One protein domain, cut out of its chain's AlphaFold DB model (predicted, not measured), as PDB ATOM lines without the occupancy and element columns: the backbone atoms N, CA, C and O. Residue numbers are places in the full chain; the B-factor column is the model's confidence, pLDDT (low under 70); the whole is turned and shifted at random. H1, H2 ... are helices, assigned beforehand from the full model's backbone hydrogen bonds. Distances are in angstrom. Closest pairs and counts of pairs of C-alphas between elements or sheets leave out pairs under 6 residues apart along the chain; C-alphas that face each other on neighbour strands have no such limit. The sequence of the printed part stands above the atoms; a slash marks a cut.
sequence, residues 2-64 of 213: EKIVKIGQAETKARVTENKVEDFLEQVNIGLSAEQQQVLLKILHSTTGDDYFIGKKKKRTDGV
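Overview. This is residues 2 to 64 of the 213 residues of a protein of Bacillus cereus (UniProt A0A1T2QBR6). Picture a loose, open arch: the long helix H1 makes one leg, the link of residues 28 to 33 makes the top, and the shorter helix H2 makes the other leg, with empty space between the legs. After H2, residues 49 to 64 run as an unnamed tail from the foot of that leg back towards the side of H1. The printed part has 63 residues with two named helices, H1 then H2, and no named strand; the class is all helix. The whole is extended, with a radius of gyration of the C-alphas of 16.9 A and spans of 45 by 32 by 20 A.

Arrangement. Start at Glu 2 and read on to H1, residues 7 to 27; residues 2 to 17, of which 7 to 17 belong to H1, stand free. Residues 23 to 31, of which 23 to 27 belong to H1, stand free too. A short link of 6 residues then brings you to H2, residues 34 to 48. H1 and H2 are apart, with no C-alpha of the one within 8 A of the other. In both helices every O i to N i+4 pair is within hydrogen-bond range.

Along the chain. Find C-alpha 7 at (-1.347, -20.710, -6.832); from there H1 runs 30.7 A to C-alpha 27 at (-20.797, -40.993, -19.223). H2 runs 21.5 A from C-alpha 34 to C-alpha 48, which you find at (-2.606, -28.276, -40.028).

Size, cuts and confidence. The two C-alphas farthest apart are those of Glu 2 and Glu 35, at 50.8 A. The printed part has no cut. Look in the B-factor column for pLDDT under 70 at residues 2 to 7, residue 22 and residues 25 to 31; the mean of the printed part is 75.9.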
ATOM      1  N   GLU A   2       1.792  -5.898  -8.042       44.69
ATOM      2  CA  GLU A   2       1.903  -7.248  -8.599       44.69
ATOM      3  C   GLU A   2       0.726  -8.104  -8.122       44.69
ATOM      4  O   GLU A   2       0.453  -8.212  -6.926       44.69
ATOM      5  N   LYS A   3      -0.011  -8.691  -9.071       53.28
ATOM      6  CA  LYS A   3      -1.047  -9.683  -8.779       53.28
ATOM      7  C   LYS A   3      -0.366 -10.918  -8.195       53.28
ATOM      8  O   LYS A   3       0.139 -11.753  -8.938       53.28
ATOM      9  N   ILE A   4      -0.402 -11.058  -6.874       56.06
ATOM     10  CA  ILE A   4      -0.099 -12.324  -6.205       56.06
ATOM     11  C   ILE A   4      -1.184 -13.320  -6.628       56.06
ATOM     12  O   ILE A   4      -2.296 -13.335  -6.092       56.06
ATOM     13  N   VAL A   5      -0.889 -14.126  -7.647       59.03
ATOM     14  CA  VAL A   5      -1.734 -15.253  -8.039       59.03
ATOM     15  C   VAL A   5      -1.656 -16.273  -6.906       59.03
ATOM     16  O   VAL A   5      -0.598 -16.832  -6.631       59.03
ATOM     17  N   LYS A   6      -2.773 -16.506  -6.213       64.12
ATOM     18  CA  LYS A   6      -2.886 -17.566  -5.201       64.12
ATOM     19  C   LYS A   6      -2.836 -18.927  -5.902       64.12
ATOM     20  O   LYS A   6      -3.880 -19.477  -6.247       64.12
ATOM     21  N   ILE A   7      -1.630 -19.456  -6.108       68.75
ATOM     22  CA  ILE A   7      -1.347 -20.710  -6.832       68.75
ATOM     23  C   ILE A   7      -2.247 -21.858  -6.341       68.75
ATOM     24  O   ILE A   7      -2.921 -22.490  -7.148       68.75
ATOM     25  N   GLY A   8      -2.412 -22.027  -5.023       71.94
ATOM     26  CA  GLY A   8      -3.281 -23.079  -4.470       71.94
ATOM     27  C   GLY A   8      -4.774 -22.947  -4.823       71.94
ATOM     28  O   GLY A   8      -5.481 -23.951  -4.931       71.94
ATOM     29  N   GLN A   9      -5.280 -21.729  -5.060       73.00
ATOM     30  CA  GLN A   9      -6.659 -21.527  -5.531       73.00
ATOM     31  C   GLN A   9      -6.803 -21.854  -7.022       73.00
ATOM     32  O   GLN A   9      -7.850 -22.359  -7.433       73.00
ATOM     33  N   ALA A  10      -5.769 -21.582  -7.821       70.31
ATOM     34  CA  ALA A  10      -5.735 -21.938  -9.235       70.31
ATOM     35  C   ALA A  10      -5.656 -23.462  -9.420       70.31
ATOM     36  O   ALA A  10      -6.456 -24.020 -10.167       70.31
ATOM     37  N   GLU A  11      -4.796 -24.145  -8.661       71.38
ATOM     38  CA  GLU A  11      -4.678 -25.611  -8.670       71.38
ATOM     39  C   GLU A  11      -5.977 -26.303  -8.253       71.38
ATOM     40  O   GLU A  11      -6.436 -27.238  -8.908       71.38
ATOM     41  N   THR A  12      -6.626 -25.814  -7.191       72.12
ATOM     42  CA  THR A  12      -7.892 -26.395  -6.724       72.12
ATOM     43  C   THR A  12      -8.988 -26.266  -7.783       72.12
ATOM     44  O   THR A  12      -9.730 -27.219  -8.018       72.12
ATOM     45  N   LYS A  13      -9.083 -25.109  -8.455       78.50
ATOM     46  CA  LYS A  13     -10.050 -24.894  -9.543       78.50
ATOM     47  C   LYS A  13      -9.730 -25.744 -10.770       78.50
ATOM     48  O   LYS A  13     -10.651 -26.336 -11.321       78.50
ATOM     49  N   ALA A  14      -8.458 -25.849 -11.155       71.31
ATOM     50  CA  ALA A  14      -8.027 -26.709 -12.253       71.31
ATOM     51  C   ALA A  14      -8.434 -28.167 -11.993       71.31
ATOM     52  O   ALA A  14      -9.114 -28.765 -12.820       71.31
ATOM     53  N   ARG A  15      -8.159 -28.686 -10.790       71.31
ATOM     54  CA  ARG A  15      -8.522 -30.053 -10.394       71.31
ATOM     55  C   ARG A  15     -10.032 -30.308 -10.424       71.31
ATOM     56  O   ARG A  15     -10.468 -31.376 -10.834       71.31
ATOM     57  N   VAL A  16     -10.849 -29.345  -9.985       77.44
ATOM     58  CA  VAL A  16     -12.320 -29.467 -10.038       77.44
ATOM     59  C   VAL A  16     -12.821 -29.498 -11.480       77.44
ATOM     60  O   VAL A  16     -13.708 -30.287 -11.794       77.44
ATOM     61  N   THR A  17     -12.267 -28.659 -12.352       74.00
ATOM     62  CA  THR A  17     -12.626 -28.642 -13.774       74.00
ATOM     63  C   THR A  17     -12.214 -29.940 -14.463       74.00
ATOM     64  O   THR A  17     -13.014 -30.507 -15.198       74.00
ATOM     65  N   GLU A  18     -11.015 -30.454 -14.184       71.00
ATOM     66  CA  GLU A  18     -10.552 -31.732 -14.731       71.00
ATOM     67  C   GLU A  18     -11.426 -32.910 -14.297       71.00
ATOM     68  O   GLU A  18     -11.802 -33.708 -15.150       71.00
ATOM     69  N   ASN A  19     -11.812 -32.981 -13.016       72.69
ATOM     70  CA  ASN A  19     -12.717 -34.027 -12.528       72.69
ATOM     71  C   ASN A  19     -14.051 -34.015 -13.296       72.69
ATOM     72  O   ASN A  19     -14.529 -35.063 -13.701       72.69
ATOM     73  N   LYS A  20     -14.625 -32.831 -13.561       75.94
ATOM     74  CA  LYS A  20     -15.885 -32.710 -14.320       75.94
ATOM     75  C   LYS A  20     -15.762 -33.188 -15.767       75.94
ATOM     76  O   LYS A  20     -16.726 -33.710 -16.317       75.94
ATOM     77  N   VAL A  21     -14.607 -32.966 -16.395       70.88
ATOM     78  CA  VAL A  21     -14.335 -33.446 -17.757       70.88
ATOM     79  C   VAL A  21     -14.194 -34.968 -17.762       70.88
ATOM     80  O   VAL A  21     -14.729 -35.613 -18.654       70.88
ATOM     81  N   GLU A  22     -13.519 -35.543 -16.764       67.69
ATOM     82  CA  GLU A  22     -13.381 -36.998 -16.605       67.69
ATOM     83  C   GLU A  22     -14.751 -37.660 -16.365       67.69
ATOM     84  O   GLU A  22     -15.111 -38.568 -17.109       67.69
ATOM     85  N   ASP A  23     -15.567 -37.118 -15.453       71.88
ATOM     86  CA  ASP A  23     -16.933 -37.594 -15.178       71.88
ATOM     87  C   ASP A  23     -17.827 -37.546 -16.436       71.88
ATOM     88  O   ASP A  23     -18.621 -38.452 -16.690       71.88
ATOM     89  N   PHE A  24     -17.701 -36.489 -17.249       72.38
ATOM     90  CA  PHE A  24     -18.429 -36.365 -18.516       72.38
ATOM     91  C   PHE A  24     -17.973 -37.412 -19.541       72.38
ATOM     92  O   PHE A  24     -18.802 -38.024 -20.210       72.38
ATOM     93  N   LEU A  25     -16.666 -37.649 -19.656       67.00
ATOM     94  CA  LEU A  25     -16.116 -38.650 -20.571       67.00
ATOM     95  C   LEU A  25     -16.481 -40.084 -20.158       67.00
ATOM     96  O   LEU A  25     -16.694 -40.912 -21.034       67.00
ATOM     97  N   GLU A  26     -16.610 -40.384 -18.862       64.88
ATOM     98  CA  GLU A  26     -17.091 -41.695 -18.393       64.88
ATOM     99  C   GLU A  26     -18.567 -41.949 -18.746       64.88
ATOM    100  O   GLU A  26     -18.955 -43.086 -19.015       64.88
ATOM    101  N   GLN A  27     -19.393 -40.898 -18.793       62.75
ATOM    102  CA  GLN A  27     -20.797 -40.993 -19.223       62.75
ATOM    103  C   GLN A  27     -20.933 -41.162 -20.740       62.75
ATOM    104  O   GLN A  27     -21.889 -41.766 -21.233       62.75
ATOM    105  N   VAL A  28     -19.972 -40.630 -21.491       61.16
ATOM    106  CA  VAL A  28     -19.945 -40.662 -22.946       61.16
ATOM    107  C   VAL A  28     -19.103 -41.860 -23.381       61.16
ATOM    108  O   VAL A  28     -17.900 -41.759 -23.591       61.16
ATOM    109  N   ASN A  29     -19.743 -43.022 -23.524       52.84
ATOM    110  CA  ASN A  29     -19.098 -44.281 -23.917       52.84
ATOM    111  C   ASN A  29     -18.695 -44.287 -25.413       52.84
ATOM    112  O   ASN A  29     -19.158 -45.114 -26.198       52.84
ATOM    113  N   ILE A  30     -17.884 -43.314 -25.840       62.22
ATOM    114  CA  ILE A  30     -17.444 -43.125 -27.224       62.22
ATOM    115  C   ILE A  30     -15.953 -43.447 -27.303       62.22
ATOM    116  O   ILE A  30     -15.094 -42.630 -26.975       62.22
ATOM    117  N   GLY A  31     -15.645 -44.657 -27.765       64.69
ATOM    118  CA  GLY A  31     -14.304 -45.040 -28.188       64.69
ATOM    119  C   GLY A  31     -14.250 -45.162 -29.706       64.69
ATOM    120  O   GLY A  31     -15.017 -45.929 -30.282       64.69
ATOM    121  N   LEU A  32     -13.339 -44.432 -30.354       73.31
ATOM    122  CA  LEU A  32     -12.999 -44.680 -31.757       73.31
ATOM    123  C   LEU A  32     -12.195 -45.981 -31.867       73.31
ATOM    124  O   LEU A  32     -11.303 -46.225 -31.047       73.31
ATOM    125  N   SER A  33     -12.468 -46.785 -32.898       81.31
ATOM    126  CA  SER A  33     -11.644 -47.949 -33.239       81.31
ATOM    127  C   SER A  33     -10.215 -47.525 -33.607       81.31
ATOM    128  O   SER A  33      -9.960 -46.365 -33.932       81.31
ATOM    129  N   ALA A  34      -9.264 -48.464 -33.590       79.50
ATOM    130  CA  ALA A  34      -7.878 -48.175 -33.969       79.50
ATOM    131  C   ALA A  34      -7.767 -47.586 -35.392       79.50
ATOM    132  O   ALA A  34      -6.989 -46.665 -35.632       79.50
ATOM    133  N   GLU A  35      -8.594 -48.066 -36.321       83.81
ATOM    134  CA  GLU A  35      -8.662 -47.569 -37.700       83.81
ATOM    135  C   GLU A  35      -9.189 -46.129 -37.753       83.81
ATOM    136  O   GLU A  35      -8.602 -45.268 -38.408       83.81
ATOM    137  N   GLN A  36     -10.252 -45.835 -37.000       85.81
ATOM    138  CA  GLN A  36     -10.808 -44.485 -36.900       85.81
ATOM    139  C   GLN A  36      -9.819 -43.500 -36.259       85.81
ATOM    140  O   GLN A  36      -9.723 -42.353 -36.695       85.81
ATOM    141  N   GLN A  37      -9.042 -43.946 -35.268       84.50
ATOM    142  CA  GLN A  37      -7.974 -43.153 -34.654       84.50
ATOM    143  C   GLN A  37      -6.872 -42.803 -35.668       84.50
ATOM    144  O   GLN A  37      -6.424 -41.659 -35.711       84.50
ATOM    145  N   GLN A  38      -6.470 -43.747 -36.526       85.69
ATOM    146  CA  GLN A  38      -5.479 -43.486 -37.577       85.69
ATOM    147  C   GLN A  38      -5.990 -42.513 -38.644       85.69
ATOM    148  O   GLN A  38      -5.244 -41.638 -39.084       85.69
ATOM    149  N   VAL A  39      -7.253 -42.647 -39.060       91.44
ATOM    150  CA  VAL A  39      -7.873 -41.721 -40.020       91.44
ATOM    151  C   VAL A  39      -7.929 -40.307 -39.441       91.44
ATOM    152  O   VAL A  39      -7.549 -39.361 -40.126       91.44
ATOM    153  N   LEU A  40      -8.318 -40.160 -38.172       89.75
ATOM    154  CA  LEU A  40      -8.334 -38.868 -37.483       89.75
ATOM    155  C   LEU A  40      -6.946 -38.212 -37.460       89.75
ATOM    156  O   LEU A  40      -6.822 -37.041 -37.815       89.75
ATOM    157  N   LEU A  41      -5.903 -38.965 -37.097       91.44
ATOM    158  CA  LEU A  41      -4.527 -38.458 -37.081       91.44
ATOM    159  C   LEU A  41      -4.065 -37.993 -38.470       91.44
ATOM    160  O   LEU A  41      -3.475 -36.922 -38.588       91.44
ATOM    161  N   LYS A  42      -4.392 -38.748 -39.529       89.31
ATOM    162  CA  LYS A  42      -4.093 -38.356 -40.918       89.31
ATOM    163  C   LYS A  42      -4.821 -37.080 -41.334       89.31
ATOM    164  O   LYS A  42      -4.210 -36.222 -41.963       89.31
ATOM    165  N   ILE A  43      -6.104 -36.946 -40.988       93.19
ATOM    166  CA  ILE A  43      -6.892 -35.744 -41.301       93.19
ATOM    167  C   ILE A  43      -6.286 -34.521 -40.611       93.19
ATOM    168  O   ILE A  43      -6.070 -33.502 -41.267       93.19
ATOM    169  N   LEU A  44      -5.966 -34.630 -39.318       91.38
ATOM    170  CA  LEU A  44      -5.351 -33.547 -38.551       91.38
ATOM    171  C   LEU A  44      -4.023 -33.111 -39.176       91.38
ATOM    172  O   LEU A  44      -3.874 -31.932 -39.488       91.38
ATOM    173  N   HIS A  45      -3.139 -34.065 -39.479       91.50
ATOM    174  CA  HIS A  45      -1.877 -33.788 -40.165       91.50
ATOM    175  C   HIS A  45      -2.093 -33.101 -41.520       91.50
ATOM    176  O   HIS A  45      -1.477 -32.083 -41.811       91.50
ATOM    177  N   SER A  46      -3.028 -33.596 -42.339       91.94
ATOM    178  CA  SER A  46      -3.312 -32.997 -43.652       91.94
ATOM    179  C   SER A  46      -3.901 -31.584 -43.579       91.94
ATOM    180  O   SER A  46      -3.775 -30.822 -44.534       91.94
ATOM    181  N   THR A  47      -4.545 -31.234 -42.463       93.62
ATOM    182  CA  THR A  47      -5.230 -29.946 -42.290       93.62
ATOM    183  C   THR A  47      -4.307 -28.882 -41.705       93.62
ATOM    184  O   THR A  47      -4.391 -27.723 -42.107       93.62
ATOM    185  N   THR A  48      -3.450 -29.245 -40.750       90.88
ATOM    186  CA  THR A  48      -2.606 -28.276 -40.028       90.88
ATOM    187  C   THR A  48      -1.127 -28.365 -40.393       90.88
ATOM    188  O   THR A  48      -0.401 -27.404 -40.164       90.88
ATOM    189  N   GLY A  49      -0.682 -29.479 -40.985       90.81
ATOM    190  CA  GLY A  49       0.725 -29.760 -41.287       90.81
ATOM    191  C   GLY A  49       1.532 -30.306 -40.105       90.81
ATOM    192  O   GLY A  49       2.707 -30.618 -40.283       90.81
ATOM    193  N   ASP A  50       0.917 -30.445 -38.927       92.25
ATOM    194  CA  ASP A  50       1.577 -30.900 -37.701       92.25
ATOM    195  C   ASP A  50       1.305 -32.383 -37.407       92.25
ATOM    196  O   ASP A  50       0.238 -32.926 -37.708       92.25
ATOM    197  N   ASP A  51       2.253 -33.044 -36.744       87.75
ATOM    198  CA  ASP A  51       2.091 -34.417 -36.268       87.75
ATOM    199  C   ASP A  51       1.408 -34.461 -34.893       87.75
ATOM    200  O   ASP A  51       1.923 -33.950 -33.896       87.75
ATOM    201  N   TYR A  52       0.252 -35.128 -34.819       88.56
ATOM    202  CA  TYR A  52      -0.505 -35.327 -33.577       88.56
ATOM    203  C   TYR A  52      -0.330 -36.746 -33.029       88.56
ATOM    204  O   TYR A  52      -0.101 -37.701 -33.772       88.56
ATOM    205  N   PHE A  53      -0.523 -36.906 -31.718       86.44
ATOM    206  CA  PHE A  53      -0.562 -38.206 -31.048       86.44
ATOM    207  C   PHE A  53      -1.828 -38.354 -30.196       86.44
ATOM    208  O   PHE A  53      -2.357 -37.379 -29.664       86.44
ATOM    209  N   ILE A  54      -2.296 -39.594 -30.029       83.69
ATOM    210  CA  ILE A  54      -3.392 -39.936 -29.113       83.69
ATOM    211  C   ILE A  54      -2.786 -40.629 -27.893       83.69
ATOM    212  O   ILE A  54      -2.268 -41.740 -27.988       83.69
ATOM    213  N   GLY A  55      -2.838 -39.964 -26.741       78.19
ATOM    214  CA  GLY A  55      -2.391 -40.509 -25.459       78.19
ATOM    215  C   GLY A  55      -3.565 -40.867 -24.550       78.19
ATOM    216  O   GLY A  55      -4.606 -40.213 -24.578       78.19
ATOM    217  N   LYS A  56      -3.393 -41.880 -23.694       73.88
ATOM    218  CA  LYS A  56      -4.313 -42.116 -22.573       73.88
ATOM    219  C   LYS A  56      -3.937 -41.182 -21.429       73.88
ATOM    220  O   LYS A  56      -2.784 -41.172 -21.001       73.88
ATOM    221  N   LYS A  57      -4.904 -40.421 -20.910       73.06
ATOM    222  CA  LYS A  57      -4.698 -39.683 -19.662       73.06
ATOM    223  C   LYS A  57      -4.554 -40.693 -18.520       73.06
ATOM    224  O   LYS A  57      -5.290 -41.677 -18.464       73.06
ATOM    225  N   LYS A  58      -3.594 -40.446 -17.628       73.19
ATOM    226  CA  LYS A  58      -3.448 -41.188 -16.374       73.19
ATOM    227  C   LYS A  58      -4.744 -41.022 -15.574       73.19
ATOM    228  O   LYS A  58      -5.158 -39.883 -15.352       73.19
ATOM    229  N   LYS A  59      -5.385 -42.121 -15.172       77.19
ATOM    230  CA  LYS A  59      -6.615 -42.048 -14.374       77.19
ATOM    231  C   LYS A  59      -6.296 -41.415 -13.032       77.19
ATOM    232  O   LYS A  59      -5.203 -41.607 -12.484       77.19
ATOM    233  N   ARG A  60      -7.280 -40.749 -12.434       72.88
ATOM    234  CA  ARG A  60      -7.146 -40.190 -11.079       72.88
ATOM    235  C   ARG A  60      -6.687 -41.222 -10.034       72.88
ATOM    236  O   ARG A  60      -6.031 -40.867  -9.055       72.88
ATOM    237  N   THR A  61      -7.004 -42.496 -10.246       76.44
ATOM    238  CA  THR A  61      -6.662 -43.607  -9.348       76.44
ATOM    239  C   THR A  61      -5.266 -44.194  -9.554       76.44
ATOM    240  O   THR A  61      -4.807 -44.928  -8.687       76.44
ATOM    241  N   ASP A  62      -4.552 -43.869 -10.633       72.12
ATOM    242  CA  ASP A  62      -3.277 -44.524 -10.994       72.12
ATOM    243  C   ASP A  62      -2.102 -44.173 -10.051       72.12
ATOM    244  O   ASP A  62      -0.959 -44.574 -10.275       72.12
ATOM    245  N   GLY A  63      -2.341 -43.366  -9.013       71.38
ATOM    246  CA  GLY A  63      -1.404 -43.112  -7.912       71.38
ATOM    247  C   GLY A  63      -1.812 -43.751  -6.581       71.38
ATOM    248  O   GLY A  63      -1.079 -43.631  -5.597       71.38
ATOM    249  N   VAL A  64      -2.980 -44.398  -6.516       80.69
ATOM    250  CA  VAL A  64      -3.481 -45.028  -5.294       80.69
ATOM    251  C   VAL A  64      -2.692 -46.305  -5.041       80.69
ATOM    252  O   VAL A  64      -2.696 -47.230  -5.846       80.69
TER     253      VAL A  64